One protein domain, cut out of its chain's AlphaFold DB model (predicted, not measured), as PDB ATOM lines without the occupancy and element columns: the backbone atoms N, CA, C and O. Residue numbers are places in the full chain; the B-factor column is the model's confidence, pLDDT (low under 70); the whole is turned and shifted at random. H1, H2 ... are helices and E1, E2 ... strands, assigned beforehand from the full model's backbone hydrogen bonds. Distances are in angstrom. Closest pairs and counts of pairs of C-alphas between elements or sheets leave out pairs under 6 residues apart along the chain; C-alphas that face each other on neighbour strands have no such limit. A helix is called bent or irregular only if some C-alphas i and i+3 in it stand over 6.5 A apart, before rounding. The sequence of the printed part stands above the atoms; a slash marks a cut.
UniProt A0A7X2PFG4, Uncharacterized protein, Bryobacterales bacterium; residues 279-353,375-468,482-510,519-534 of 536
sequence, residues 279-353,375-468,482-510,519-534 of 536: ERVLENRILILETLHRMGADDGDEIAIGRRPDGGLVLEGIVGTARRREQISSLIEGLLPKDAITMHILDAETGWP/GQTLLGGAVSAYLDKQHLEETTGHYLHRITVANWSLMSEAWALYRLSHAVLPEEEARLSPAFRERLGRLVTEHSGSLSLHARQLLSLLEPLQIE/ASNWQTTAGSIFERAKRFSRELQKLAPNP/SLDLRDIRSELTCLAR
ATOM      1  N   GLU A 279     122.844  79.572  67.441       89.88
ATOM      2  CA  GLU A 279     122.016  78.583  66.734       89.88
ATOM      3  C   GLU A 279     122.863  77.679  65.830       89.88
ATOM      4  O   GLU A 279     122.841  76.461  65.980       89.88
ATOM      5  N   ARG A 280     123.728  78.258  64.987       92.31
ATOM      6  CA  ARG A 280     124.610  77.491  64.088       92.31
ATOM      7  C   ARG A 280     125.571  76.569  64.846       92.31
ATOM      8  O   ARG A 280     125.886  75.479  64.383       92.31
ATOM      9  N   VAL A 281     126.045  76.991  66.019       93.38
ATOM     10  CA  VAL A 281     126.916  76.171  66.882       93.38
ATOM     11  C   VAL A 281     126.157  74.967  67.435       93.38
ATOM     12  O   VAL A 281     126.707  73.867  67.497       93.38
ATOM     13  N   LEU A 282     124.892  75.163  67.812       93.88
ATOM     14  CA  LEU A 282     124.030  74.093  68.288       93.88
ATOM     15  C   LEU A 282     123.685  73.109  67.163       93.88
ATOM     16  O   LEU A 282     123.799  71.902  67.350       93.88
ATOM     17  N   GLU A 283     123.357  73.610  65.974       95.56
ATOM     18  CA  GLU A 283     123.126  72.789  64.782       95.56
ATOM     19  C   GLU A 283     124.366  71.953  64.419       95.56
ATOM     20  O   GLU A 283     124.269  70.738  64.235       95.56
ATOM     21  N   ASN A 284     125.558  72.561  64.428       95.75
ATOM     22  CA  ASN A 284     126.824  71.850  64.225       95.75
ATOM     23  C   ASN A 284     127.054  70.753  65.280       95.75
ATOM     24  O   ASN A 284     127.564  69.683  64.948       95.75
ATOM     25  N   ARG A 285     126.660  70.983  66.543       95.94
ATOM     26  CA  ARG A 285     126.728  69.961  67.600       95.94
ATOM     27  C   ARG A 285     125.831  68.765  67.269       95.94
ATOM     28  O   ARG A 285     126.292  67.635  67.409       95.94
ATOM     29  N   ILE A 286     124.603  68.992  66.794       96.69
ATOM     30  CA  ILE A 286     123.701  67.909  66.362       96.69
ATOM     31  C   ILE A 286     124.299  67.125  65.187       96.69
ATOM     32  O   ILE A 286     124.262  65.898  65.204       96.69
ATOM     33  N   LEU A 287     124.912  67.801  64.205       96.88
ATOM     34  CA  LEU A 287     125.582  67.130  63.081       96.88
ATOM     35  C   LEU A 287     126.729  66.220  63.541       96.88
ATOM     36  O   LEU A 287     126.893  65.115  63.014       96.88
ATOM     37  N   ILE A 288     127.527  66.670  64.515       96.38
ATOM     38  CA  ILE A 288     128.603  65.851  65.086       96.38
ATOM     39  C   ILE A 288     128.010  64.642  65.807       96.38
ATOM     40  O   ILE A 288     128.464  63.533  65.554       96.38
ATOM     41  N   LEU A 289     126.987  64.828  66.647       95.56
ATOM     42  CA  LEU A 289     126.328  63.728  67.364       95.56
ATOM     43  C   LEU A 289     125.754  62.683  66.397       95.56
ATOM     44  O   LEU A 289     126.028  61.501  66.555       95.56
ATOM     45  N   GLU A 290     125.063  63.110  65.336       96.06
ATOM     46  CA  GLU A 290     124.549  62.221  64.279       96.06
ATOM     47  C   GLU A 290     125.673  61.482  63.535       96.06
ATOM     48  O   GLU A 290     125.522  60.345  63.087       96.06
ATOM     49  N   THR A 291     126.829  62.121  63.376       96.19
ATOM     50  CA  THR A 291     127.989  61.501  62.726       96.19
ATOM     51  C   THR A 291     128.672  60.493  63.643       96.19
ATOM     52  O   THR A 291     129.002  59.404  63.180       96.19
ATOM     53  N   LEU A 292     128.823  60.804  64.935       94.19
ATOM     54  CA  LEU A 292     129.314  59.858  65.940       94.19
ATOM     55  C   LEU A 292     128.385  58.641  66.042       94.19
ATOM     56  O   LEU A 292     128.887  57.520  66.009       94.19
ATOM     57  N   HIS A 293     127.065  58.857  66.034       93.00
ATOM     58  CA  HIS A 293     126.058  57.794  66.030       93.00
ATOM     59  C   HIS A 293     126.203  56.836  64.846       93.00
ATOM     60  O   HIS A 293     126.365  55.631  65.014       93.00
ATOM     61  N   ARG A 294     126.269  57.366  63.620       92.44
ATOM     62  CA  ARG A 294     126.436  56.537  62.409       92.44
ATOM     63  C   ARG A 294     127.738  55.734  62.382       92.44
ATOM     64  O   ARG A 294     127.837  54.761  61.641       92.44
ATOM     65  N   MET A 295     128.742  56.145  63.155       90.81
ATOM     66  CA  MET A 295     129.997  55.409  63.306       90.81
ATOM     67  C   MET A 295     129.978  54.403  64.462       90.81
ATOM     68  O   MET A 295     130.957  53.664  64.609       90.81
ATOM     69  N   GLY A 296     128.938  54.404  65.300       87.81
ATOM     70  CA  GLY A 296     128.914  53.708  66.587       87.81
ATOM     71  C   GLY A 296     129.983  54.231  67.550       87.81
ATOM     72  O   GLY A 296     130.601  53.450  68.257       87.81
ATOM     73  N   ALA A 297     130.328  55.522  67.479       88.25
ATOM     74  CA  ALA A 297     131.300  56.173  68.373       88.25
ATOM     75  C   ALA A 297     130.624  56.810  69.603       88.25
ATOM     76  O   ALA A 297     131.258  57.331  70.514       88.25
ATOM     77  N   ASP A 298     129.305  56.791  69.631       86.88
ATOM     78  CA  ASP A 298     128.469  57.037  70.796       86.88
ATOM     79  C   ASP A 298     128.211  55.761  71.626       86.88
ATOM     80  O   ASP A 298     127.709  55.862  72.747       86.88
ATOM     81  N   ASP A 299     128.618  54.596  71.124       74.56
ATOM     82  CA  ASP A 299     128.640  53.312  71.821       74.56
ATOM     83  C   ASP A 299     130.096  52.970  72.201       74.56
ATOM     84  O   ASP A 299     130.903  52.534  71.382       74.56
ATOM     85  N   GLY A 300     130.479  53.253  73.449       67.62
ATOM     86  CA  GLY A 300     131.772  52.839  74.014       67.62
ATOM     87  C   GLY A 300     132.945  53.826  73.907       67.62
ATOM     88  O   GLY A 300     133.799  53.803  74.793       67.62
ATOM     89  N   ASP A 301     132.990  54.734  72.922       79.44
ATOM     90  CA  ASP A 301     134.054  55.756  72.880       79.44
ATOM     91  C   ASP A 301     133.767  56.903  73.889       79.44
ATOM     92  O   ASP A 301     132.650  57.440  74.005       79.44
ATOM     93  N   GLU A 302     134.799  57.324  74.628       83.81
ATOM     94  CA  GLU A 302     134.731  58.418  75.608       83.81
ATOM     95  C   GLU A 302     134.904  59.772  74.914       83.81
ATOM     96  O   GLU A 302     135.888  60.477  75.125       83.81
ATOM     97  N   ILE A 303     133.958  60.129  74.045       89.62
ATOM     98  CA  ILE A 303     133.964  61.397  73.311       89.62
ATOM     99  C   ILE A 303     132.972  62.376  73.946       89.62
ATOM    100  O   ILE A 303     131.810  62.046  74.200       89.62
ATOM    101  N   ALA A 304     133.440  63.595  74.200       88.50
ATOM    102  CA  ALA A 304     132.688  64.714  74.740       88.50
ATOM    103  C   ALA A 304     132.740  65.910  73.781       88.50
ATOM    104  O   ALA A 304     133.774  66.219  73.184       88.50
ATOM    105  N   ILE A 305     131.612  66.613  73.661       93.50
ATOM    106  CA  ILE A 305     131.489  67.819  72.838       93.50
ATOM    107  C   ILE A 305     131.290  69.015  73.765       93.50
ATOM    108  O   ILE A 305     130.257  69.152  74.421       93.50
ATOM    109  N   GLY A 306     132.283  69.895  73.815       90.56
ATOM    110  CA  GLY A 306     132.243  71.152  74.550       90.56
ATOM    111  C   GLY A 306     132.001  72.355  73.639       90.56
ATOM    112  O   GLY A 306     132.109  72.283  72.414       90.56
ATOM    113  N   ARG A 307     131.695  73.500  74.256       91.44
ATOM    114  CA  ARG A 307     131.692  74.807  73.588       91.44
ATOM    115  C   ARG A 307     132.941  75.577  74.003       91.44
ATOM    116  O   ARG A 307     133.245  75.657  75.192       91.44
ATOM    117  N   ARG A 308     133.647  76.144  73.032       92.00
ATOM    118  CA  ARG A 308     134.815  76.996  73.251       92.00
ATOM    119  C   ARG A 308     134.365  78.440  73.548       92.00
ATOM    120  O   ARG A 308     133.298  78.844  73.079       92.00
ATOM    121  N   PRO A 309     135.134  79.234  74.324       85.25
ATOM    122  CA  PRO A 309     134.765  80.617  74.647       85.25
ATOM    123  C   PRO A 309     134.570  81.540  73.435       85.25
ATOM    124  O   PRO A 309     133.823  82.507  73.529       85.25
ATOM    125  N   ASP A 310     135.213  81.235  72.305       85.81
ATOM    126  CA  ASP A 310     135.079  81.953  71.028       85.81
ATOM    127  C   ASP A 310     133.794  81.596  70.253       85.81
ATOM    128  O   ASP A 310     133.537  82.141  69.183       85.81
ATOM    129  N   GLY A 311     132.974  80.691  70.791       86.62
ATOM    130  CA  GLY A 311     131.761  80.197  70.154       86.62
ATOM    131  C   GLY A 311     131.960  78.935  69.317       86.62
ATOM    132  O   GLY A 311     130.956  78.344  68.939       86.62
ATOM    133  N   GLY A 312     133.191  78.473  69.078       92.38
ATOM    134  CA  GLY A 312     133.458  77.218  68.372       92.38
ATOM    135  C   GLY A 312     133.109  75.971  69.190       92.38
ATOM    136  O   GLY A 312     132.781  76.038  70.379       92.38
ATOM    137  N   LEU A 313     133.209  74.801  68.563       94.94
ATOM    138  CA  LEU A 313     133.103  73.513  69.248       94.94
ATOM    139  C   LEU A 313     134.492  72.969  69.592       94.94
ATOM    140  O   LEU A 313     135.488  73.231  68.906       94.94
ATOM    141  N   VAL A 314     134.555  72.215  70.684       94.94
ATOM    142  CA  VAL A 314     135.708  71.385  71.028       94.94
ATOM    143  C   VAL A 314     135.235  69.947  71.162       94.94
ATOM    144  O   VAL A 314     134.229  69.681  71.817       94.94
ATOM    145  N   LEU A 315     135.924  69.038  70.492       94.62
ATOM    146  CA  LEU A 315     135.657  67.612  70.537       94.62
ATOM    147  C   LEU A 315     136.832  66.940  71.226       94.62
ATOM    148  O   LEU A 315     137.921  66.893  70.661       94.62
ATOM    149  N   GLU A 316     136.626  66.447  72.436       92.62
ATOM    150  CA  GLU A 316     137.671  65.804  73.234       92.62
ATOM    151  C   GLU A 316     137.289  64.350  73.458       92.62
ATOM    152  O   GLU A 316     136.128  64.063  73.743       92.62
ATOM    153  N   GLY A 317     138.235  63.422  73.348       88.06
ATOM    154  CA  GLY A 317     137.925  62.048  73.709       88.06
ATOM    155  C   GLY A 317     139.044  61.052  73.516       88.06
ATOM    156  O   GLY A 317     140.092  61.373  72.956       88.06
ATOM    157  N   ILE A 318     138.802  59.836  73.993       81.94
ATOM    158  CA  ILE A 318     139.709  58.698  73.839       81.94
ATOM    159  C   ILE A 318     139.003  57.630  73.010       81.94
ATOM    160  O   ILE A 318     137.859  57.278  73.289       81.94
ATOM    161  N   VAL A 319     139.705  57.114  72.004       86.31
ATOM    162  CA  VAL A 319     139.236  56.029  71.138       86.31
ATOM    163  C   VAL A 319     140.195  54.848  71.193       86.31
ATOM    164  O   VAL A 319     141.381  55.007  71.480       86.31
ATOM    165  N   GLY A 320     139.698  53.649  70.892       73.75
ATOM    166  CA  GLY A 320     140.489  52.423  71.049       73.75
ATOM    167  C   GLY A 320     141.759  52.348  70.188       73.75
ATOM    168  O   GLY A 320     142.743  51.761  70.625       73.75
ATOM    169  N   THR A 321     141.769  52.943  68.986       81.06
ATOM    170  CA  THR A 321     142.878  52.804  68.018       81.06
ATOM    171  C   THR A 321     143.167  54.097  67.248       81.06
ATOM    172  O   THR A 321     142.271  54.915  67.022       81.06
ATOM    173  N   ALA A 322     144.406  54.262  66.763       84.12
ATOM    174  CA  ALA A 322     144.790  55.397  65.913       84.12
ATOM    175  C   ALA A 322     143.966  55.464  64.614       84.12
ATOM    176  O   ALA A 322     143.540  56.540  64.194       84.12
ATOM    177  N   ARG A 323     143.651  54.303  64.024       85.25
ATOM    178  CA  ARG A 323     142.777  54.205  62.847       85.25
ATOM    179  C   ARG A 323     141.376  54.741  63.139       85.25
ATOM    180  O   ARG A 323     140.830  55.486  62.328       85.25
ATOM    181  N   ARG A 324     140.801  54.393  64.296       89.06
ATOM    182  CA  ARG A 324     139.492  54.908  64.722       89.06
ATOM    183  C   ARG A 324     139.534  56.427  64.897       89.06
ATOM    184  O   ARG A 324     138.633  57.110  64.420       89.06
ATOM    185  N   ARG A 325     140.608  56.967  65.486       94.25
ATOM    186  CA  ARG A 325     140.819  58.421  65.616       94.25
ATOM    187  C   ARG A 325     140.814  59.113  64.255       94.25
ATOM    188  O   ARG A 325     140.126  60.118  64.089       94.25
ATOM    189  N   GLU A 326     141.574  58.592  63.296       94.38
ATOM    190  CA  GLU A 326     141.666  59.155  61.942       94.38
ATOM    191  C   GLU A 326     140.325  59.103  61.205       94.38
ATOM    192  O   GLU A 326     139.941  60.085  60.573       94.38
ATOM    193  N   GLN A 327     139.580  58.000  61.334       93.44
ATOM    194  CA  GLN A 327     138.241  57.865  60.754       93.44
ATOM    195  C   GLN A 327     137.276  58.931  61.286       93.44
ATOM    196  O   GLN A 327     136.631  59.617  60.495       93.44
ATOM    197  N   ILE A 328     137.215  59.101  62.612       93.88
ATOM    198  CA  ILE A 328     136.348  60.100  63.249       93.88
ATOM    199  C   ILE A 328     136.780  61.516  62.849       93.88
ATOM    200  O   ILE A 328     135.941  62.329  62.465       93.88
ATOM    201  N   SER A 329     138.087  61.797  62.879       96.00
ATOM    202  CA  SER A 329     138.628  63.125  62.556       96.00
ATOM    203  C   SER A 329     138.347  63.512  61.101       96.00
ATOM    204  O   SER A 329     137.849  64.602  60.841       96.00
ATOM    205  N   SER A 330     138.585  62.595  60.159       95.38
ATOM    206  CA  SER A 330     138.349  62.808  58.724       95.38
ATOM    207  C   SER A 330     136.881  63.112  58.411       95.38
ATOM    208  O   SER A 330     136.575  64.055  57.677       95.38
ATOM    209  N   LEU A 331     135.951  62.359  59.007       95.00
ATOM    210  CA  LEU A 331     134.520  62.561  58.780       95.00
ATOM    211  C   LEU A 331     134.021  63.890  59.356       95.00
ATOM    212  O   LEU A 331     133.211  64.564  58.722       95.00
ATOM    213  N   ILE A 332     134.521  64.286  60.525       95.50
ATOM    214  CA  ILE A 332     134.127  65.543  61.168       95.50
ATOM    215  C   ILE A 332     134.741  66.754  60.452       95.50
ATOM    216  O   ILE A 332     134.048  67.754  60.261       95.50
ATOM    217  N   GLU A 333     135.985  66.657  59.970       94.94
ATOM    218  CA  GLU A 333     136.604  67.684  59.115       94.94
ATOM    219  C   GLU A 333     135.872  67.867  57.782       94.94
ATOM    220  O   GLU A 333     135.833  68.974  57.249       94.94
ATOM    221  N   GLY A 334     135.274  66.802  57.238       94.88
ATOM    222  CA  GLY A 334     134.433  66.887  56.043       94.88
ATOM    223  C   GLY A 334     133.061  67.520  56.293       94.88
ATOM    224  O   GLY A 334     132.417  67.984  55.352       94.88
ATOM    225  N   LEU A 335     132.604  67.543  57.549       95.19
ATOM    226  CA  LEU A 335     131.273  68.004  57.936       95.19
ATOM    227  C   LEU A 335     131.242  69.497  58.272       95.19
ATOM    228  O   LEU A 335     130.255  70.173  57.980       95.19
ATOM    229  N   LEU A 336     132.301  70.001  58.909       94.38
ATOM    230  CA  LEU A 336     132.368  71.355  59.447       94.38
ATOM    231  C   LEU A 336     133.625  72.095  58.968       94.38
ATOM    232  O   LEU A 336     134.683  71.486  58.822       94.38
ATOM    233  N   PRO A 337     133.556  73.426  58.781       92.81
ATOM    234  CA  PRO A 337     134.742  74.248  58.559       92.81
ATOM    235  C   PRO A 337     135.794  74.054  59.665       92.81
ATOM    236  O   PRO A 337     135.442  73.916  60.838       92.81
ATOM    237  N   LYS A 338     137.088  74.088  59.313       90.94
ATOM    238  CA  LYS A 338     138.202  73.852  60.259       90.94
ATOM    239  C   LYS A 338     138.245  74.834  61.436       90.94
ATOM    240  O   LYS A 338     138.790  74.513  62.483       90.94
ATOM    241  N   ASP A 339     137.690  76.027  61.274       92.12
ATOM    242  CA  ASP A 339     137.565  77.050  62.313       92.12
ATOM    243  C   ASP A 339     136.381  76.801  63.265       92.12
ATOM    244  O   ASP A 339     136.400  77.263  64.407       92.12
ATOM    245  N   ALA A 340     135.383  76.015  62.846       92.94
ATOM    246  CA  ALA A 340     134.194  75.723  63.645       92.94
ATOM    247  C   ALA A 340     134.429  74.664  64.737       92.94
ATOM    248  O   ALA A 340     133.659  74.604  65.701       92.94
ATOM    249  N   ILE A 341     135.474  73.838  64.613       95.88
ATOM    250  CA  ILE A 341     135.758  72.737  65.538       95.88
ATOM    251  C   ILE A 341     137.258  72.566  65.795       95.88
ATOM    252  O   ILE A 341     138.075  72.584  64.884       95.88
ATOM    253  N   THR A 342     137.618  72.359  67.059       95.75
ATOM    254  CA  THR A 342     138.942  71.859  67.448       95.75
ATOM    255  C   THR A 342     138.782  70.443  67.969       95.75
ATOM    256  O   THR A 342     137.937  70.198  68.826       95.75
ATOM    257  N   MET A 343     139.586  69.516  67.453       94.88
ATOM    258  CA  MET A 343     139.539  68.112  67.843       94.88
ATOM    259  C   MET A 343     140.775  67.738  68.659       94.88
ATOM    260  O   MET A 343     141.912  67.934  68.232       94.88
ATOM    261  N   HIS A 344     140.526  67.158  69.823       93.25
ATOM    262  CA  HIS A 344     141.490  66.559  70.735       93.25
ATOM    263  C   HIS A 344     141.076  65.106  70.987       93.25
ATOM    264  O   HIS A 344     140.753  64.712  72.107       93.25
ATOM    265  N   ILE A 345     141.029  64.318  69.912       90.31
ATOM    266  CA  ILE A 345     140.784  62.880  69.999       90.31
ATOM    267  C   ILE A 345     142.134  62.190  70.136       90.31
ATOM    268  O   ILE A 345     143.016  62.347  69.290       90.31
ATOM    269  N   LEU A 346     142.296  61.424  71.200       83.81
ATOM    270  CA  LEU A 346     143.469  60.608  71.444       83.81
ATOM    271  C   LEU A 346     143.119  59.161  71.158       83.81
ATOM    272  O   LEU A 346     142.015  58.713  71.450       83.81
ATOM    273  N   ASP A 347     144.064  58.419  70.605       83.19
ATOM    274  CA  ASP A 347     143.957  56.971  70.656       83.19
ATOM    275  C   ASP A 347     144.531  56.481  71.992       83.19
ATOM    276  O   ASP A 347     145.442  57.088  72.563       83.19
ATOM    277  N   ALA A 348     143.995  55.376  72.506       69.25
ATOM    278  CA  ALA A 348     144.475  54.746  73.733       69.25
ATOM    279  C   ALA A 348     145.962  54.325  73.646       69.25
ATOM    280  O   ALA A 348     146.575  53.963  74.655       69.25
ATOM    281  N   GLU A 349     146.562  54.370  72.452       54.91
ATOM    282  CA  GLU A 349     147.934  53.958  72.193       54.91
ATOM    283  C   GLU A 349     148.968  55.075  72.371       54.91
ATOM    284  O   GLU A 349     150.070  54.810  72.854       54.91
ATOM    285  N   THR A 350     148.617  56.315  72.028       55.53
ATOM    286  CA  THR A 350     149.543  57.453  71.931       55.53
ATOM    287  C   THR A 350     149.827  58.130  73.264       55.53
ATOM    288  O   THR A 350     150.850  58.802  73.382       55.53
ATOM    289  N   GLY A 351     149.009  57.900  74.294       47.47
ATOM    290  CA  GLY A 351     149.206  58.493  75.617       47.47
ATOM    291  C   GLY A 351     149.031  60.021  75.624       47.47
ATOM    292  O   GLY A 351     149.252  60.720  74.643       47.47
ATOM    293  N   TRP A 352     148.582  60.560  76.753       41.53
ATOM    294  CA  TRP A 352     148.181  61.962  76.910       41.53
ATOM    295  C   TRP A 352     149.389  62.930  76.936       41.53
ATOM    296  O   TRP A 352     150.188  62.819  77.869       41.53
ATOM    297  N   PRO A 353     149.530  63.925  76.024       41.16
ATOM    298  CA  PRO A 353     150.628  64.888  76.076       41.16
ATOM    299  C   PRO A 353     150.166  66.360  76.192       41.16
ATOM    300  O   PRO A 353     150.888  67.248  75.746       41.16
ATOM    301  N   GLY A 375     131.163  31.317  86.059       44.75
ATOM    302  CA  GLY A 375     130.985  29.861  86.164       44.75
ATOM    303  C   GLY A 375     130.493  29.323  87.516       44.75
ATOM    304  O   GLY A 375     130.007  28.198  87.555       44.75
ATOM    305  N   GLN A 376     130.578  30.095  88.606       48.88
ATOM    306  CA  GLN A 376     130.165  29.663  89.958       48.88
ATOM    307  C   GLN A 376     129.241  30.680  90.649       48.88
ATOM    308  O   GLN A 376     129.312  30.906  91.854       48.88
ATOM    309  N   THR A 377     128.405  31.360  89.870       64.75
ATOM    310  CA  THR A 377     127.555  32.447  90.369       64.75
ATOM    311  C   THR A 377     126.165  31.959  90.759       64.75
ATOM    312  O   THR A 377     125.744  30.909  90.283       64.75
ATOM    313  N   LEU A 378     125.424  32.703  91.592       67.50
ATOM    314  CA  LEU A 378     124.012  32.382  91.861       67.50
ATOM    315  C   LEU A 378     123.210  32.378  90.557       67.50
ATOM    316  O   LEU A 378     122.408  31.475  90.319       67.50
ATOM    317  N   LEU A 379     123.505  33.337  89.672       77.56
ATOM    318  CA  LEU A 379     122.957  33.361  88.321       77.56
ATOM    319  C   LEU A 379     123.382  32.126  87.514       77.56
ATOM    320  O   LEU A 379     122.556  31.521  86.849       77.56
ATOM    321  N   GLY A 380     124.644  31.709  87.599       77.12
ATOM    322  CA  GLY A 380     125.171  30.519  86.933       77.12
ATOM    323  C   GLY A 380     124.535  29.227  87.441       77.12
ATOM    324  O   GLY A 380     124.234  28.353  86.637       77.12
ATOM    325  N   GLY A 381     124.250  29.135  88.741       78.88
ATOM    326  CA  GLY A 381     123.486  28.040  89.333       78.88
ATOM    327  C   GLY A 381     122.044  28.007  88.827       78.88
ATOM    328  O   GLY A 381     121.583  26.957  88.389       78.88
ATOM    329  N   ALA A 382     121.357  29.154  88.810       79.12
ATOM    330  CA  ALA A 382     119.997  29.265  88.274       79.12
ATOM    331  C   ALA A 382     119.936  28.935  86.771       79.12
ATOM    332  O   ALA A 382     119.063  28.191  86.334       79.12
ATOM    333  N   VAL A 383     120.899  29.434  85.991       83.44
ATOM    334  CA  VAL A 383     121.047  29.130  84.562       83.44
ATOM    335  C   VAL A 383     121.327  27.647  84.352       83.44
ATOM    336  O   VAL A 383     120.663  27.035  83.526       83.44
ATOM    337  N   SER A 384     122.252  27.046  85.106       81.69
ATOM    338  CA  SER A 384     122.545  25.612  84.998       81.69
ATOM    339  C   SER A 384     121.303  24.777  85.302       81.69
ATOM    340  O   SER A 384     120.924  23.941  84.494       81.69
ATOM    341  N   ALA A 385     120.612  25.066  86.410       83.56
ATOM    342  CA  ALA A 385     119.390  24.363  86.792       83.56
ATOM    343  C   ALA A 385     118.278  24.507  85.739       83.56
ATOM    344  O   ALA A 385     117.546  23.554  85.474       83.56
ATOM    345  N   TYR A 386     118.152  25.684  85.122       82.50
ATOM    346  CA  TYR A 386     117.217  25.919  84.027       82.50
ATOM    347  C   TYR A 386     117.574  25.104  82.774       82.50
ATOM    348  O   TYR A 386     116.707  24.414  82.234       82.50
ATOM    349  N   LEU A 387     118.832  25.155  82.330       83.62
ATOM    350  CA  LEU A 387     119.309  24.435  81.146       83.62
ATOM    351  C   LEU A 387     119.159  22.918  81.322       83.62
ATOM    352  O   LEU A 387     118.648  22.250  80.422       83.62
ATOM    353  N   ASP A 388     119.494  22.405  82.510       85.00
ATOM    354  CA  ASP A 388     119.320  20.998  82.878       85.00
ATOM    355  C   ASP A 388     117.837  20.596  82.862       85.00
ATOM    356  O   ASP A 388     117.475  19.576  82.272       85.00
ATOM    357  N   LYS A 389     116.955  21.416  83.459       86.56
ATOM    358  CA  LYS A 389     115.499  21.174  83.507       86.56
ATOM    359  C   LYS A 389     114.852  21.170  82.120       86.56
ATOM    360  O   LYS A 389     113.891  20.436  81.909       86.56
ATOM    361  N   GLN A 390     115.335  22.004  81.201       86.56
ATOM    362  CA  GLN A 390     114.812  22.095  79.833       86.56
ATOM    363  C   GLN A 390     115.510  21.149  78.849       86.56
ATOM    364  O   GLN A 390     115.141  21.129  77.675       86.56
ATOM    365  N   HIS A 391     116.505  20.376  79.300       82.25
ATOM    366  CA  HIS A 391     117.334  19.523  78.446       82.25
ATOM    367  C   HIS A 391     117.935  20.276  77.245       82.25
ATOM    368  O   HIS A 391     118.002  19.750  76.135       82.25
ATOM    369  N   LEU A 392     118.345  21.531  77.454       82.38
ATOM    370  CA  LEU A 392     118.951  22.347  76.405       82.38
ATOM    371  C   LEU A 392     120.432  21.980  76.247       82.38
ATOM    372  O   LEU A 392     121.164  21.903  77.228       82.38
ATOM    373  N   GLU A 393     120.895  21.813  75.006       79.69
ATOM    374  CA  GLU A 393     122.315  21.549  74.692       79.69
ATOM    375  C   GLU A 393     123.223  22.780  74.899       79.69
ATOM    376  O   GLU A 393     124.446  22.708  74.751       79.69
ATOM    377  N   GLU A 394     122.638  23.935  75.226       82.75
ATOM    378  CA  GLU A 394     123.370  25.170  75.485       82.75
ATOM    379  C   GLU A 394     124.139  25.074  76.810       82.75
ATOM    380  O   GLU A 394     123.619  24.630  77.828       82.75
ATOM    381  N   THR A 395     125.398  25.517  76.817       80.25
ATOM    382  CA  THR A 395     126.196  25.542  78.053       80.25
ATOM    383  C   THR A 395     125.858  26.766  78.902       80.25
ATOM    384  O   THR A 395     125.665  27.862  78.370       80.25
ATOM    385  N   THR A 396     125.912  26.627  80.231       77.69
ATOM    386  CA  THR A 396     125.735  27.729  81.198       77.69
ATOM    387  C   THR A 396     126.573  28.955  80.832       77.69
ATOM    388  O   THR A 396     126.082  30.079  80.852       77.69
ATOM    389  N   GLY A 397     127.830  28.752  80.419       71.06
ATOM    390  CA  GLY A 397     128.722  29.841  80.017       71.06
ATOM    391  C   GLY A 397     128.238  30.617  78.788       71.06
ATOM    392  O   GLY A 397     128.334  31.841  78.772       71.06
ATOM    393  N   HIS A 398     127.687  29.930  77.784       72.75
ATOM    394  CA  HIS A 398     127.156  30.579  76.583       72.75
ATOM    395  C   HIS A 398     125.898  31.402  76.897       72.75
ATOM    396  O   HIS A 398     125.791  32.558  76.487       72.75
ATOM    397  N   TYR A 399     125.000  30.856  77.717       83.31
ATOM    398  CA  TYR A 399     123.793  31.562  78.147       83.31
ATOM    399  C   TYR A 399     124.124  32.823  78.966       83.31
ATOM    400  O   TYR A 399     123.597  33.908  78.715       83.31
ATOM    401  N   LEU A 400     125.068  32.714  79.907       81.62
ATOM    402  CA  LEU A 400     125.553  33.845  80.706       81.62
ATOM    403  C   LEU A 400     126.246  34.913  79.855       81.62
ATOM    404  O   LEU A 400     126.069  36.111  80.093       81.62
ATOM    405  N   HIS A 401     127.013  34.493  78.848       79.44
ATOM    406  CA  HIS A 401     127.619  35.412  77.893       79.44
ATOM    407  C   HIS A 401     126.550  36.223  77.148       79.44
ATOM    408  O   HIS A 401     126.652  37.446  77.096       79.44
ATOM    409  N   ARG A 402     125.467  35.585  76.676       86.31
ATOM    410  CA  ARG A 402     124.337  36.284  76.033       86.31
ATOM    411  C   ARG A 402     123.676  37.302  76.963       86.31
ATOM    412  O   ARG A 402     123.370  38.406  76.519       86.31
ATOM    413  N   ILE A 403     123.500  36.968  78.245       86.81
ATOM    414  CA  ILE A 403     123.001  37.913  79.261       86.81
ATOM    415  C   ILE A 403     123.949  39.110  79.398       86.81
ATOM    416  O   ILE A 403     123.499  40.253  79.412       86.81
ATOM    417  N   THR A 404     125.259  38.863  79.470       83.00
ATOM    418  CA  THR A 404     126.265  39.929  79.609       83.00
ATOM    419  C   THR A 404     126.277  40.851  78.393       83.00
ATOM    420  O   THR A 404     126.247  42.067  78.562       83.00
ATOM    421  N   VAL A 405     126.250  40.293  77.179       80.31
ATOM    422  CA  VAL A 405     126.197  41.066  75.928       80.31
ATOM    423  C   VAL A 405     124.913  41.900  75.843       80.31
ATOM    424  O   VAL A 405     124.965  43.083  75.507       80.31
ATOM    425  N   ALA A 406     123.760  41.326  76.202       86.12
ATOM    426  CA  ALA A 406     122.491  42.052  76.202       86.12
ATOM    427  C   ALA A 406     122.460  43.175  77.257       86.12
ATOM    428  O   ALA A 406     121.994  44.274  76.964       86.12
ATOM    429  N   ASN A 407     123.001  42.938  78.458       89.75
ATOM    430  CA  ASN A 407     123.130  43.967  79.494       89.75
ATOM    431  C   ASN A 407     124.098  45.087  79.085       89.75
ATOM    432  O   ASN A 407     123.824  46.256  79.342       89.75
ATOM    433  N   TRP A 408     125.211  44.743  78.433       86.25
ATOM    434  CA  TRP A 408     126.152  45.727  77.896       86.25
ATOM    435  C   TRP A 408     125.481  46.640  76.869       86.25
ATOM    436  O   TRP A 408     125.528  47.859  77.006       86.25
ATOM    437  N   SER A 409     124.786  46.044  75.898       87.81
ATOM    438  CA  SER A 409     124.083  46.788  74.844       87.81
ATOM    439  C   SER A 409     123.002  47.704  75.434       87.81
ATOM    440  O   SER A 409     122.897  48.870  75.068       87.81
ATOM    441  N   LEU A 410     122.249  47.214  76.431       91.31
ATOM    442  CA  LEU A 410     121.286  48.023  77.185       91.31
ATOM    443  C   LEU A 410     121.956  49.235  77.854       91.31
ATOM    444  O   LEU A 410     121.467  50.357  77.746       91.31
ATOM    445  N   MET A 411     123.058  49.010  78.573       91.19
ATOM    446  CA  MET A 411     123.774  50.073  79.278       91.19
ATOM    447  C   MET A 411     124.341  51.119  78.326       91.19
ATOM    448  O   MET A 411     124.288  52.308  78.644       91.19
ATOM    449  N   SER A 412     124.863  50.684  77.181       85.94
ATOM    450  CA  SER A 412     125.450  51.595  76.209       85.94
ATOM    451  C   SER A 412     124.406  52.502  75.564       85.94
ATOM    452  O   SER A 412     124.565  53.721  75.572       85.94
ATOM    453  N   GLU A 413     123.270  51.949  75.137       92.62
ATOM    454  CA  GLU A 413     122.174  52.748  74.575       92.62
ATOM    455  C   GLU A 413     121.578  53.723  75.602       92.62
ATOM    456  O   GLU A 413     121.293  54.883  75.298       92.62
ATOM    457  N   ALA A 414     121.444  53.290  76.861       92.25
ATOM    458  CA  ALA A 414     120.986  54.162  77.939       92.25
ATOM    459  C   ALA A 414     121.970  55.315  78.186       92.25
ATOM    460  O   ALA A 414     121.560  56.448  78.449       92.25
ATOM    461  N   TRP A 415     123.272  55.039  78.081       89.75
ATOM    462  CA  TRP A 415     124.318  56.045  78.198       89.75
ATOM    463  C   TRP A 415     124.337  57.013  77.015       89.75
ATOM    464  O   TRP A 415     124.459  58.220  77.227       89.75
ATOM    465  N   ALA A 416     124.180  56.525  75.785       90.56
ATOM    466  CA  ALA A 416     124.101  57.365  74.594       90.56
ATOM    467  C   ALA A 416     122.920  58.346  74.689       90.56
ATOM    468  O   ALA A 416     123.105  59.558  74.534       90.56
ATOM    469  N   LEU A 417     121.740  57.854  75.084       94.25
ATOM    470  CA  LEU A 417     120.553  58.683  75.295       94.25
ATOM    471  C   LEU A 417     120.750  59.722  76.417       94.25
ATOM    472  O   LEU A 417     120.354  60.881  76.271       94.25
ATOM    473  N   TYR A 418     121.406  59.337  77.515       93.75
ATOM    474  CA  TYR A 418     121.784  60.249  78.599       93.75
ATOM    475  C   TYR A 418     122.785  61.323  78.146       93.75
ATOM    476  O   TYR A 418     122.645  62.500  78.474       93.75
ATOM    477  N   ARG A 419     123.797  60.962  77.352       91.00
ATOM    478  CA  ARG A 419     124.740  61.946  76.801       91.00
ATOM    479  C   ARG A 419     124.036  62.929  75.879       91.00
ATOM    480  O   ARG A 419     124.300  64.127  75.968       91.00
ATOM    481  N   LEU A 420     123.124  62.443  75.040       94.06
ATOM    482  CA  LEU A 420     122.333  63.281  74.147       94.06
ATOM    483  C   LEU A 420     121.495  64.297  74.940       94.06
ATOM    484  O   LEU A 420     121.472  65.474  74.580       94.06
ATOM    485  N   SER A 421     120.884  63.882  76.057       94.50
ATOM    486  CA  SER A 421     120.093  64.781  76.911       94.50
ATOM    487  C   SER A 421     120.918  65.851  77.624       94.50
ATOM    488  O   SER A 421     120.438  66.962  77.842       94.50
ATOM    489  N   HIS A 422     122.175  65.549  77.949       91.25
ATOM    490  CA  HIS A 422     123.110  66.518  78.520       91.25
ATOM    491  C   HIS A 422     123.771  67.424  77.474       91.25
ATOM    492  O   HIS A 422     124.202  68.530  77.809       91.25
ATOM    493  N   ALA A 423     123.868  66.967  76.226       91.00
ATOM    494  CA  ALA A 423     124.446  67.728  75.127       91.00
ATOM    495  C   ALA A 423     123.481  68.774  74.546       91.00
ATOM    496  O   ALA A 423     123.951  69.740  73.939       91.00
ATOM    497  N   VAL A 424     122.166  68.582  74.717       93.88
ATOM    498  CA  VAL A 424     121.121  69.479  74.206       93.88
ATOM    499  C   VAL A 424     120.103  69.790  75.300       93.88
ATOM    500  O   VAL A 424     119.175  69.022  75.566       93.88
ATOM    501  N   LEU A 425     120.265  70.954  75.923       93.94
ATOM    502  CA  LEU A 425     119.354  71.420  76.964       93.94
ATOM    503  C   LEU A 425     117.966  71.759  76.381       93.94
ATOM    504  O   LEU A 425     117.869  72.125  75.209       93.94
ATOM    505  N   PRO A 426     116.880  71.732  77.177       94.00
ATOM    506  CA  PRO A 426     115.535  72.059  76.684       94.00
ATOM    507  C   PRO A 426     115.437  73.452  76.033       94.00
ATOM    508  O   PRO A 426     114.775  73.638  75.015       94.00
ATOM    509  N   GLU A 427     116.151  74.430  76.591       93.56
ATOM    510  CA  GLU A 427     116.248  75.800  76.067       93.56
ATOM    511  C   GLU A 427     117.034  75.871  74.746       93.56
ATOM    512  O   GLU A 427     116.799  76.740  73.909       93.56
ATOM    513  N   GLU A 428     117.998  74.972  74.551       94.31
ATOM    514  CA  GLU A 428     118.732  74.815  73.296       94.31
ATOM    515  C   GLU A 428     117.837  74.149  72.240       94.31
ATOM    516  O   GLU A 428     117.714  74.666  71.134       94.31
ATOM    517  N   GLU A 429     117.118  73.078  72.589       95.31
ATOM    518  CA  GLU A 429     116.182  72.392  71.684       95.31
ATOM    519  C   GLU A 429     115.065  73.319  71.171       95.31
ATOM    520  O   GLU A 429     114.706  73.275  69.991       95.31
ATOM    521  N   ALA A 430     114.553  74.210  72.026       94.44
ATOM    522  CA  ALA A 430     113.566  75.218  71.635       94.44
ATOM    523  C   ALA A 430     114.105  76.206  70.582       94.44
ATOM    524  O   ALA A 430     113.330  76.719  69.773       94.44
ATOM    525  N   ARG A 431     115.425  76.442  70.572       94.19
ATOM    526  CA  ARG A 431     116.129  77.323  69.628       94.19
ATOM    527  C   ARG A 431     116.573  76.622  68.347       94.19
ATOM    528  O   ARG A 431     116.985  77.308  67.423       94.19
ATOM    529  N   LEU A 432     116.505  75.290  68.275       95.56
ATOM    530  CA  LEU A 432     116.814  74.562  67.044       95.56
ATOM    531  C   LEU A 432     115.804  74.895  65.947       95.56
ATOM    532  O   LEU A 432     114.588  74.895  66.187       95.56
ATOM    533  N   SER A 433     116.310  75.062  64.724       95.81
ATOM    534  CA  SER A 433     115.475  75.104  63.532       95.81
ATOM    535  C   SER A 433     114.672  73.798  63.370       95.81
ATOM    536  O   SER A 433     115.087  72.737  63.861       95.81
ATOM    537  N   PRO A 434     113.516  73.821  62.677       96.31
ATOM    538  CA  PRO A 434     112.661  72.640  62.539       96.31
ATOM    539  C   PRO A 434     113.389  71.406  61.986       96.31
ATOM    540  O   PRO A 434     113.199  70.304  62.494       96.31
ATOM    541  N   ALA A 435     114.282  71.597  61.007       96.19
ATOM    542  CA  ALA A 435     115.051  70.512  60.399       96.19
ATOM    543  C   ALA A 435     116.017  69.842  61.391       96.19
ATOM    544  O   ALA A 435     116.187  68.623  61.379       96.19
ATOM    545  N   PHE A 436     116.645  70.617  62.276       96.31
ATOM    546  CA  PHE A 436     117.551  70.075  63.287       96.31
ATOM    547  C   PHE A 436     116.826  69.472  64.485       96.31
ATOM    548  O   PHE A 436     117.310  68.496  65.060       96.31
ATOM    549  N   ARG A 437     115.638  69.985  64.819       96.69
ATOM    550  CA  ARG A 437     114.753  69.346  65.799       96.69
ATOM    551  C   ARG A 437     114.285  67.973  65.315       96.69
ATOM    552  O   ARG A 437     114.261  67.036  66.108       96.69
ATOM    553  N   GLU A 438     113.984  67.833  64.022       96.06
ATOM    554  CA  GLU A 438     113.669  66.537  63.407       96.06
ATOM    555  C   GLU A 438     114.861  65.569  63.499       96.06
ATOM    556  O   GLU A 438     114.694  64.436  63.942       96.06
ATOM    557  N   ARG A 439     116.080  66.022  63.161       96.81
ATOM    558  CA  ARG A 439     117.305  65.206  63.289       96.81
ATOM    559  C   ARG A 439     117.550  64.733  64.718       96.81
ATOM    560  O   ARG A 439     117.787  63.549  64.928       96.81
ATOM    561  N   LEU A 440     117.462  65.641  65.692       96.44
ATOM    562  CA  LEU A 440     117.570  65.290  67.108       96.44
ATOM    563  C   LEU A 440     116.488  64.279  67.508       96.44
ATOM    564  O   LEU A 440     116.780  63.318  68.212       96.44
ATOM    565  N   GLY A 441     115.257  64.470  67.025       95.56
ATOM    566  CA  GLY A 441     114.167  63.524  67.238       95.56
ATOM    567  C   GLY A 441     114.481  62.130  66.715       95.56
ATOM    568  O   GLY A 441     114.289  61.172  67.457       95.56
ATOM    569  N   ARG A 442     115.044  62.011  65.507       95.69
ATOM    570  CA  ARG A 442     115.474  60.715  64.962       95.69
ATOM    571  C   ARG A 442     116.521  60.038  65.841       95.69
ATOM    572  O   ARG A 442     116.306  58.887  66.192       95.69
ATOM    573  N   LEU A 443     117.563  60.754  66.280       95.62
ATOM    574  CA  LEU A 443     118.586  60.191  67.177       95.62
ATOM    575  C   LEU A 443     117.980  59.668  68.487       95.62
ATOM    576  O   LEU A 443     118.286  58.565  68.932       95.62
ATOM    577  N   VAL A 444     117.079  60.441  69.100       95.38
ATOM    578  CA  VAL A 444     116.369  60.022  70.318       95.38
ATOM    579  C   VAL A 444     115.516  58.772  70.056       95.38
ATOM    580  O   VAL A 444     115.524  57.839  70.863       95.38
ATOM    581  N   THR A 445     114.785  58.727  68.939       93.94
ATOM    582  CA  THR A 445     113.957  57.577  68.542       93.94
ATOM    583  C   THR A 445     114.798  56.332  68.248       93.94
ATOM    584  O   THR A 445     114.423  55.242  68.672       93.94
ATOM    585  N   GLU A 446     115.937  56.476  67.571       93.38
ATOM    586  CA  GLU A 446     116.857  55.377  67.255       93.38
ATOM    587  C   GLU A 446     117.421  54.759  68.541       93.38
ATOM    588  O   GLU A 446     117.201  53.572  68.790       93.38
ATOM    589  N   HIS A 447     118.014  55.568  69.426       93.69
ATOM    590  CA  HIS A 447     118.547  55.093  70.709       93.69
ATOM    591  C   HIS A 447     117.484  54.468  71.613       93.69
ATOM    592  O   HIS A 447     117.682  53.393  72.178       93.69
ATOM    593  N   SER A 448     116.321  55.109  71.756       93.62
ATOM    594  CA  SER A 448     115.238  54.558  72.584       93.62
ATOM    595  C   SER A 448     114.640  53.275  71.997       93.62
ATOM    596  O   SER A 448     114.262  52.368  72.750       93.62
ATOM    597  N   GLY A 449     114.601  53.154  70.667       91.31
ATOM    598  CA  GLY A 449     114.224  51.939  69.950       91.31
ATOM    599  C   GLY A 449     115.201  50.789  70.202       91.31
ATOM    600  O   GLY A 449     114.769  49.707  70.618       91.31
ATOM    601  N   SER A 450     116.504  51.027  70.027       90.75
ATOM    602  CA  SER A 450     117.572  50.056  70.319       90.75
ATOM    603  C   SER A 450     117.572  49.644  71.788       90.75
ATOM    604  O   SER A 450     117.552  48.455  72.112       90.75
ATOM    605  N   LEU A 451     117.462  50.609  72.700       91.06
ATOM    606  CA  LEU A 451     117.363  50.348  74.131       91.06
ATOM    607  C   LEU A 451     116.160  49.451  74.468       91.06
ATOM    608  O   LEU A 451     116.286  48.489  75.227       91.06
ATOM    609  N   SER A 452     114.997  49.715  73.862       89.62
ATOM    610  CA  SER A 452     113.789  48.893  74.026       89.62
ATOM    611  C   SER A 452     113.960  47.477  73.473       89.62
ATOM    612  O   SER A 452     113.412  46.516  74.023       89.62
ATOM    613  N   LEU A 453     114.693  47.323  72.370       91.25
ATOM    614  CA  LEU A 453     115.043  46.022  71.807       91.25
ATOM    615  C   LEU A 453     115.939  45.236  72.772       91.25
ATOM    616  O   LEU A 453     115.588  44.107  73.125       91.25
ATOM    617  N   HIS A 454     117.024  45.836  73.264       88.88
ATOM    618  CA  HIS A 454     117.951  45.178  74.190       88.88
ATOM    619  C   HIS A 454     117.308  44.859  75.541       88.88
ATOM    620  O   HIS A 454     117.526  43.773  76.076       88.88
ATOM    621  N   ALA A 455     116.433  45.729  76.054       89.81
ATOM    622  CA  ALA A 455     115.646  45.447  77.253       89.81
ATOM    623  C   ALA A 455     114.758  44.207  77.076       89.81
ATOM    624  O   ALA A 455     114.715  43.348  77.957       89.81
ATOM    625  N   ARG A 456     114.078  44.069  75.927       88.56
ATOM    626  CA  ARG A 456     113.267  42.880  75.612       88.56
ATOM    627  C   ARG A 456     114.116  41.625  75.460       88.56
ATOM    628  O   ARG A 456     113.735  40.581  75.979       88.56
ATOM    629  N   GLN A 457     115.255  41.725  74.781       89.19
ATOM    630  CA  GLN A 457     116.183  40.609  74.630       89.19
ATOM    631  C   GLN A 457     116.675  40.126  75.999       89.19
ATOM    632  O   GLN A 457     116.606  38.936  76.295       89.19
ATOM    633  N   LEU A 458     117.099  41.045  76.863       89.25
ATOM    634  CA  LEU A 458     117.567  40.721  78.204       89.25
ATOM    635  C   LEU A 458     116.455  40.128  79.075       89.25
ATOM    636  O   LEU A 458     116.670  39.110  79.726       89.25
ATOM    637  N   LEU A 459     115.246  40.692  79.018       88.44
ATOM    638  CA  LEU A 459     114.062  40.118  79.660       88.44
ATOM    639  C   LEU A 459     113.796  38.686  79.189       88.44
ATOM    640  O   LEU A 459     113.600  37.820  80.028       88.44
ATOM    641  N   SER A 460     113.851  38.416  77.883       88.56
ATOM    642  CA  SER A 460     113.625  37.065  77.345       88.56
ATOM    643  C   SER A 460     114.689  36.052  77.782       88.56
ATOM    644  O   SER A 460     114.401  34.866  77.886       88.56
ATOM    645  N   LEU A 461     115.913  36.512  78.075       88.88
ATOM    646  CA  LEU A 461     116.980  35.673  78.627       88.88
ATOM    647  C   LEU A 461     116.800  35.423  80.132       88.88
ATOM    648  O   LEU A 461     117.233  34.394  80.641       88.88
ATOM    649  N   LEU A 462     116.179  36.350  80.860       87.62
ATOM    650  CA  LEU A 462     115.981  36.240  82.307       87.62
ATOM    651  C   LEU A 462     114.634  35.610  82.682       87.62
ATOM    652  O   LEU A 462     114.516  35.020  83.749       87.62
ATOM    653  N   GLU A 463     113.629  35.697  81.812       87.19
ATOM    654  CA  GLU A 463     112.283  35.162  82.028       87.19
ATOM    655  C   GLU A 463     112.265  33.662  82.360       87.19
ATOM    656  O   GLU A 463     111.592  33.292  83.320       87.19
ATOM    657  N   PRO A 464     113.019  32.786  81.673       85.31
ATOM    658  CA  PRO A 464     113.002  31.364  81.994       85.31
ATOM    659  C   PRO A 464     113.707  31.044  83.313       85.31
ATOM    660  O   PRO A 464     113.462  30.000  83.918       85.31
ATOM    661  N   LEU A 465     114.574  31.954  83.764       81.19
ATOM    662  CA  LEU A 465     115.292  31.818  85.019       81.19
ATOM    663  C   LEU A 465     114.429  32.155  86.222       81.19
ATOM    664  O   LEU A 465     114.947  31.918  87.304       81.19
ATOM    665  N   GLN A 466     113.209  32.705  86.023       70.00
ATOM    666  CA  GLN A 466     112.235  33.151  87.032       70.00
ATOM    667  C   GLN A 466     112.483  32.489  88.390       70.00
ATOM    668  O   GLN A 466     111.863  31.497  88.768       70.00
ATOM    669  N   ILE A 467     113.443  33.062  89.118       57.12
ATOM    670  CA  ILE A 467     113.693  32.760  90.514       57.12
ATOM    671  C   ILE A 467     112.405  33.242  91.141       57.12
ATOM    672  O   ILE A 467     112.086  34.405  90.911       57.12
ATOM    673  N   GLU A 468     111.636  32.355  91.780       47.88
ATOM    674  CA  GLU A 468     110.310  32.623  92.350       47.88
ATOM    675  C   GLU A 468     110.320  33.897  93.212       47.88
ATOM    676  O   GLU A 468     110.397  33.867  94.435       47.88
ATOM    677  N   ALA A 482     104.923  64.980  82.893       54.09
ATOM    678  CA  ALA A 482     104.964  66.186  82.061       54.09
ATOM    679  C   ALA A 482     106.416  66.677  81.818       54.09
ATOM    680  O   ALA A 482     106.675  67.874  81.698       54.09
ATOM    681  N   SER A 483     107.384  65.763  81.835       64.44
ATOM    682  CA  SER A 483     108.806  66.013  81.745       64.44
ATOM    683  C   SER A 483     109.271  65.845  80.309       64.44
ATOM    684  O   SER A 483     108.911  64.893  79.623       64.44
ATOM    685  N   ASN A 484     110.129  66.757  79.879       88.00
ATOM    686  CA  ASN A 484     110.860  66.630  78.630       88.00
ATOM    687  C   ASN A 484     111.645  65.299  78.557       88.00
ATOM    688  O   ASN A 484     112.007  64.703  79.578       88.00
ATOM    689  N   TRP A 485     111.926  64.835  77.337       92.75
ATOM    690  CA  TRP A 485     112.638  63.572  77.103       92.75
ATOM    691  C   TRP A 485     114.021  63.541  77.775       92.75
ATOM    692  O   TRP A 485     114.502  62.462  78.115       92.75
ATOM    693  N   GLN A 486     114.644  64.703  78.011       93.88
ATOM    694  CA  GLN A 486     115.931  64.800  78.694       93.88
ATOM    695  C   GLN A 486     115.871  64.262  80.128       93.88
ATOM    696  O   GLN A 486     116.773  63.545  80.563       93.88
ATOM    697  N   THR A 487     114.797  64.580  80.855       90.69
ATOM    698  CA  THR A 487     114.580  64.081  82.221       90.69
ATOM    699  C   THR A 487     114.339  62.572  82.211       90.69
ATOM    700  O   THR A 487     114.922  61.842  83.015       90.69
ATOM    701  N   THR A 488     113.540  62.092  81.254       89.81
ATOM    702  CA  THR A 488     113.262  60.662  81.067       89.81
ATOM    703  C   THR A 488     114.535  59.878  80.741       89.81
ATOM    704  O   THR A 488     114.773  58.832  81.339       89.81
ATOM    705  N   ALA A 489     115.412  60.407  79.880       91.81
ATOM    706  CA  ALA A 489     116.717  59.813  79.579       91.81
ATOM    707  C   ALA A 489     117.588  59.637  80.838       91.81
ATOM    708  O   ALA A 489     118.208  58.590  81.026       91.81
ATOM    709  N   GLY A 490     117.587  60.632  81.735       90.38
ATOM    710  CA  GLY A 490     118.260  60.554  83.036       90.38
ATOM    711  C   GLY A 490     117.729  59.432  83.930       90.38
ATOM    712  O   GLY A 490     118.512  58.651  84.471       90.38
ATOM    713  N   SER A 491     116.402  59.318  84.046       88.38
ATOM    714  CA  SER A 491     115.743  58.243  84.806       88.38
ATOM    715  C   SER A 491     116.088  56.859  84.250       88.38
ATOM    716  O   SER A 491     116.531  55.976  84.990       88.38
ATOM    717  N   ILE A 492     115.958  56.695  82.931       89.31
ATOM    718  CA  ILE A 492     116.266  55.457  82.215       89.31
ATOM    719  C   ILE A 492     117.706  55.011  82.487       89.31
ATOM    720  O   ILE A 492     117.932  53.847  82.821       89.31
ATOM    721  N   PHE A 493     118.676  55.925  82.391       92.56
ATOM    722  CA  PHE A 493     120.080  55.600  82.628       92.56
ATOM    723  C   PHE A 493     120.348  55.153  84.069       92.56
ATOM    724  O   PHE A 493     120.991  54.124  84.286       92.56
ATOM    725  N   GLU A 494     119.813  55.859  85.068       89.06
ATOM    726  CA  GLU A 494     119.983  55.463  86.472       89.06
ATOM    727  C   GLU A 494     119.318  54.114  86.790       89.06
ATOM    728  O   GLU A 494     119.858  53.315  87.567       89.06
ATOM    729  N   ARG A 495     118.184  53.806  86.149       88.38
ATOM    730  CA  ARG A 495     117.532  52.491  86.246       88.38
ATOM    731  C   ARG A 495     118.361  51.394  85.584       88.38
ATOM    732  O   ARG A 495     118.598  50.373  86.227       88.38
ATOM    733  N   ALA A 496     118.857  51.608  84.364       88.75
ATOM    734  CA  ALA A 496     119.736  50.659  83.676       88.75
ATOM    735  C   ALA A 496     121.002  50.384  84.508       88.75
ATOM    736  O   ALA A 496     121.357  49.232  84.759       88.75
ATOM    737  N   LYS A 497     121.619  51.435  85.060       87.44
ATOM    738  CA  LYS A 497     122.782  51.338  85.952       87.44
ATOM    739  C   LYS A 497     122.483  50.581  87.244       87.44
ATOM    740  O   LYS A 497     123.330  49.831  87.733       87.44
ATOM    741  N   ARG A 498     121.313  50.792  87.854       86.69
ATOM    742  CA  ARG A 498     120.870  50.006  89.017       86.69
ATOM    743  C   ARG A 498     120.710  48.538  88.633       86.69
ATOM    744  O   ARG A 498     121.298  47.694  89.294       86.69
ATOM    745  N   PHE A 499     120.002  48.262  87.543       86.06
ATOM    746  CA  PHE A 499     119.793  46.914  87.032       86.06
ATOM    747  C   PHE A 499     121.122  46.188  86.769       86.06
ATOM    748  O   PHE A 499     121.324  45.089  87.278       86.06
ATOM    749  N   SER A 500     122.068  46.822  86.070       85.81
ATOM    750  CA  SER A 500     123.384  46.231  85.798       85.81
ATOM    751  C   SER A 500     124.153  45.927  87.089       85.81
ATOM    752  O   SER A 500     124.827  44.903  87.167       85.81
ATOM    753  N   ARG A 501     124.054  46.779  88.120       83.19
ATOM    754  CA  ARG A 501     124.660  46.506  89.434       83.19
ATOM    755  C   ARG A 501     124.006  45.320  90.135       83.19
ATOM    756  O   ARG A 501     124.720  44.515  90.719       83.19
ATOM    757  N   GLU A 502     122.684  45.191  90.081       82.00
ATOM    758  CA  GLU A 502     121.990  44.025  90.645       82.00
ATOM    759  C   GLU A 502     122.355  42.739  89.898       82.00
ATOM    760  O   GLU A 502     122.687  41.736  90.524       82.00
ATOM    761  N   LEU A 503     122.416  42.784  88.564       82.88
ATOM    762  CA  LEU A 503     122.868  41.660  87.747       82.88
ATOM    763  C   LEU A 503     124.309  41.247  88.096       82.88
ATOM    764  O   LEU A 503     124.608  40.058  88.179       82.88
ATOM    765  N   GLN A 504     125.187  42.218  88.368       77.81
ATOM    766  CA  GLN A 504     126.547  41.969  88.855       77.81
ATOM    767  C   GLN A 504     126.581  41.407  90.282       77.81
ATOM    768  O   GLN A 504     127.427  40.570  90.560       77.81
ATOM    769  N   LYS A 505     125.684  41.812  91.191       73.56
ATOM    770  CA  LYS A 505     125.604  41.240  92.553       73.56
ATOM    771  C   LYS A 505     125.144  39.783  92.565       73.56
ATOM    772  O   LYS A 505     125.438  39.060  93.513       73.56
ATOM    773  N   LEU A 506     124.431  39.348  91.526       68.00
ATOM    774  CA  LEU A 506     124.136  37.930  91.313       68.00
ATOM    775  C   LEU A 506     125.392  37.132  90.898       68.00
ATOM    776  O   LEU A 506     125.366  35.897  90.935       68.00
ATOM    777  N   ALA A 507     126.498  37.818  90.568       59.91
ATOM    778  CA  ALA A 507     127.847  37.264  90.546       59.91
ATOM    779  C   ALA A 507     128.466  37.310  91.964       59.91
ATOM    780  O   ALA A 507     128.307  38.288  92.690       59.91
ATOM    781  N   PRO A 508     129.119  36.234  92.425       56.53
ATOM    782  CA  PRO A 508     129.308  35.937  93.827       56.53
ATOM    783  C   PRO A 508     130.339  36.868  94.444       56.53
ATOM    784  O   PRO A 508     131.435  37.062  93.920       56.53
ATOM    785  N   ASN A 509     130.016  37.317  95.651       46.06
ATOM    786  CA  ASN A 509     131.005  37.508  96.692       46.06
ATOM    787  C   ASN A 509     130.882  36.296  97.637       46.06
ATOM    788  O   ASN A 509     129.857  36.183  98.312       46.06
ATOM    789  N   PRO A 510     131.869  35.381  97.705       42.97
ATOM    790  CA  PRO A 510     131.782  34.142  98.494       42.97
ATOM    791  C   PRO A 510     131.669  34.366 100.017       42.97
ATOM    792  O   PRO A 510     131.553  33.409 100.775       42.97
ATOM    793  N   SER A 519     113.372  43.425  94.046       53.75
ATOM    794  CA  SER A 519     113.198  44.416  92.957       53.75
ATOM    795  C   SER A 519     114.193  44.466  91.774       53.75
ATOM    796  O   SER A 519     114.605  45.539  91.330       53.75
ATOM    797  N   LEU A 520     114.483  43.332  91.125       59.28
ATOM    798  CA  LEU A 520     114.928  43.358  89.717       59.28
ATOM    799  C   LEU A 520     113.736  43.665  88.787       59.28
ATOM    800  O   LEU A 520     113.191  42.771  88.145       59.28
ATOM    801  N   ASP A 521     113.304  44.930  88.727       67.19
ATOM    802  CA  ASP A 521     112.174  45.338  87.881       67.19
ATOM    803  C   ASP A 521     112.621  45.988  86.560       67.19
ATOM    804  O   ASP A 521     112.775  47.203  86.429       67.19
ATOM    805  N   LEU A 522     112.823  45.154  85.540       63.19
ATOM    806  CA  LEU A 522     113.033  45.598  84.156       63.19
ATOM    807  C   LEU A 522     111.740  46.107  83.487       63.19
ATOM    808  O   LEU A 522     111.803  46.722  82.417       63.19
ATOM    809  N   ARG A 523     110.560  45.859  84.075       68.12
ATOM    810  CA  ARG A 523     109.275  46.309  83.515       68.12
ATOM    811  C   ARG A 523     109.138  47.823  83.629       68.12
ATOM    812  O   ARG A 523     108.534  48.418  82.741       68.12
ATOM    813  N   ASP A 524     109.771  48.420  84.634       70.12
ATOM    814  CA  ASP A 524     109.877  49.868  84.812       70.12
ATOM    815  C   ASP A 524     110.669  50.561  83.692       70.12
ATOM    816  O   ASP A 524     110.264  51.606  83.193       70.12
ATOM    817  N   ILE A 525     111.787  49.973  83.249       66.31
ATOM    818  CA  ILE A 525     112.540  50.517  82.105       66.31
ATOM    819  C   ILE A 525     111.669  50.443  80.845       66.31
ATOM    820  O   ILE A 525     111.585  51.395  80.073       66.31
ATOM    821  N   ARG A 526     110.957  49.325  80.653       72.69
ATOM    822  CA  ARG A 526     110.057  49.137  79.506       72.69
ATOM    823  C   ARG A 526     108.878  50.116  79.514       72.69
ATOM    824  O   ARG A 526     108.491  50.590  78.444       72.69
ATOM    825  N   SER A 527     108.278  50.388  80.672       72.31
ATOM    826  CA  SER A 527     107.149  51.317  80.778       72.31
ATOM    827  C   SER A 527     107.586  52.745  80.451       72.31
ATOM    828  O   SER A 527     106.956  53.373  79.602       72.31
ATOM    829  N   GLU A 528     108.716  53.209  80.993       70.81
ATOM    830  CA  GLU A 528     109.273  54.532  80.673       70.81
ATOM    831  C   GLU A 528     109.636  54.673  79.189       70.81
ATOM    832  O   GLU A 528     109.313  55.693  78.583       70.81
ATOM    833  N   LEU A 529     110.209  53.638  78.566       68.94
ATOM    834  CA  LEU A 529     110.494  53.642  77.125       68.94
ATOM    835  C   LEU A 529     109.231  53.697  76.264       68.94
ATOM    836  O   LEU A 529     109.192  54.393  75.253       68.94
ATOM    837  N   THR A 530     108.176  52.998  76.684       74.69
ATOM    838  CA  THR A 530     106.876  53.045  75.999       74.69
ATOM    839  C   THR A 530     106.248  54.435  76.110       74.69
ATOM    840  O   THR A 530     105.612  54.894  75.164       74.69
ATOM    841  N   CYS A 531     106.425  55.103  77.252       72.19
ATOM    842  CA  CYS A 531     105.999  56.484  77.450       72.19
ATOM    843  C   CYS A 531     106.836  57.450  76.569       72.19
ATOM    844  O   CYS A 531     106.259  58.239  75.826       72.19
ATOM    845  N   LEU A 532     108.167  57.301  76.514       70.19
ATOM    846  CA  LEU A 532     109.053  58.122  75.669       70.19
ATOM    847  C   LEU A 532     108.751  58.001  74.162       70.19
ATOM    848  O   LEU A 532     108.833  58.992  73.442       70.19
ATOM    849  N   ALA A 533     108.365  56.813  73.689       70.69
ATOM    850  CA  ALA A 533     107.981  56.584  72.294       70.69
ATOM    851  C   ALA A 533     106.594  57.144  71.918       70.69
ATOM    852  O   ALA A 533     106.274  57.195  70.736       70.69
ATOM    853  N   ARG A 534     105.750  57.509  72.897       69.06
ATOM    854  CA  ARG A 534     104.401  58.065  72.663       69.06
ATOM    855  C   ARG A 534     104.359  59.593  72.642       69.06
ATOM    856  O   ARG A 534     103.452  60.142  72.027       69.06
TER     857      ARG A 534
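What this domain is: This is residues 279 to 353, 375 to 468, 482 to 510 and 519 to 534 of the 536 residues of an uncharacterized protein of Bryobacterales bacterium (UniProt A0A7X2PFG4). A small three-stranded sheet, E1 E2 E3, with H1 and H2 over one face makes one lobe; from beside it a long bundle of four helices, H4, H6, H7 and H8, reaches away, with H3 at its far end and short H5 at its near end. The printed part has 214 residues, with named elements in the order H1 E1 E2 H2 E3 H3 H4 H5 H6 H7 H8, mostly helix. The mixed sheet has the order E1 E2 E3. The whole is only just compact, close to loose, with a radius of gyration of the C-alphas of 20.2 A and spans of 63 by 46 by 28 A.

How they stand to each other: E1, residues 302 to 307, and E2, residues 313 to 319, form an antiparallel hairpin; N 304 and O 316 are within hydrogen-bond range at 2.8 A. E3, residues 341 to 347, is parallel to E2, with N 344 and O 315 at 2.7 A. H1, residues 279 to 294, and H2, residues 322 to 335, are on the same face, two layers with the sheet, at heights of 10.1 A and 9.3 A. E2, H2 and E3 form a strand-helix-strand unit, parallel neighbour strands with a helix between, its crossover right-handed. H1 touches H2 at Ile 288 and Ile 332, C-alphas 6.8 A apart. The hub H6, residues 434 to 465, touches H1 with residues 436 to 443 alone, closest C-alphas Glu 283 and Phe 436, 6.4 A. H4, residues 396 to 423, touches H6 at a shallow tilt of 24 degrees, opposite ways, closest C-alphas Leu 410 and His 454, 5.3 A; it only grazes the sheet with residues 419 to 423. H7, residues 485 to 505, touches H4 at C-alphas Ser 421 and Gln 486, 4.5 A. H8, residues 522 to 532, touches H7 at C-alphas Ile 492 and Ile 525, 6.2 A, completing the bundle, helices side by side. H3, residues 378 to 389, touches H4 at a steep tilt of 51 degrees, closest C-alphas Ser 384 and Thr 396, 5.4 A. H5, residues 426 to 431, is close to H6 but not clearly touching, closest C-alphas Glu 429 and Arg 437, 6.8 A. Each O i to N i+4 pair is within hydrogen-bond range but in H5, 1 of 2, and H6, 26 of 28.

Where its parts are: H1 begins at C-alpha 279 (122.016, 78.583, 66.734); H8 ends at C-alpha 532 (109.053, 58.122, 75.669). H6 is 46.7 A long and only just irregular, C-alphas 461 and 464 being 6.8 A apart; H4 is 40.5 A, H7 30.1 A.

The domain as a whole: The farthest C-alphas, Asp 310 and His 391, are 65.3 A apart. Cuts leave C-alpha gaps of 41.4 A from 353 to 375, 35.5 A from 468 to 482 and 21.9 A from 510 to 519. Of the links printed whole, none is long. Mean pLDDT of the printed part is 84.5; residues under 70 include 348 to 353 and 506 to 510.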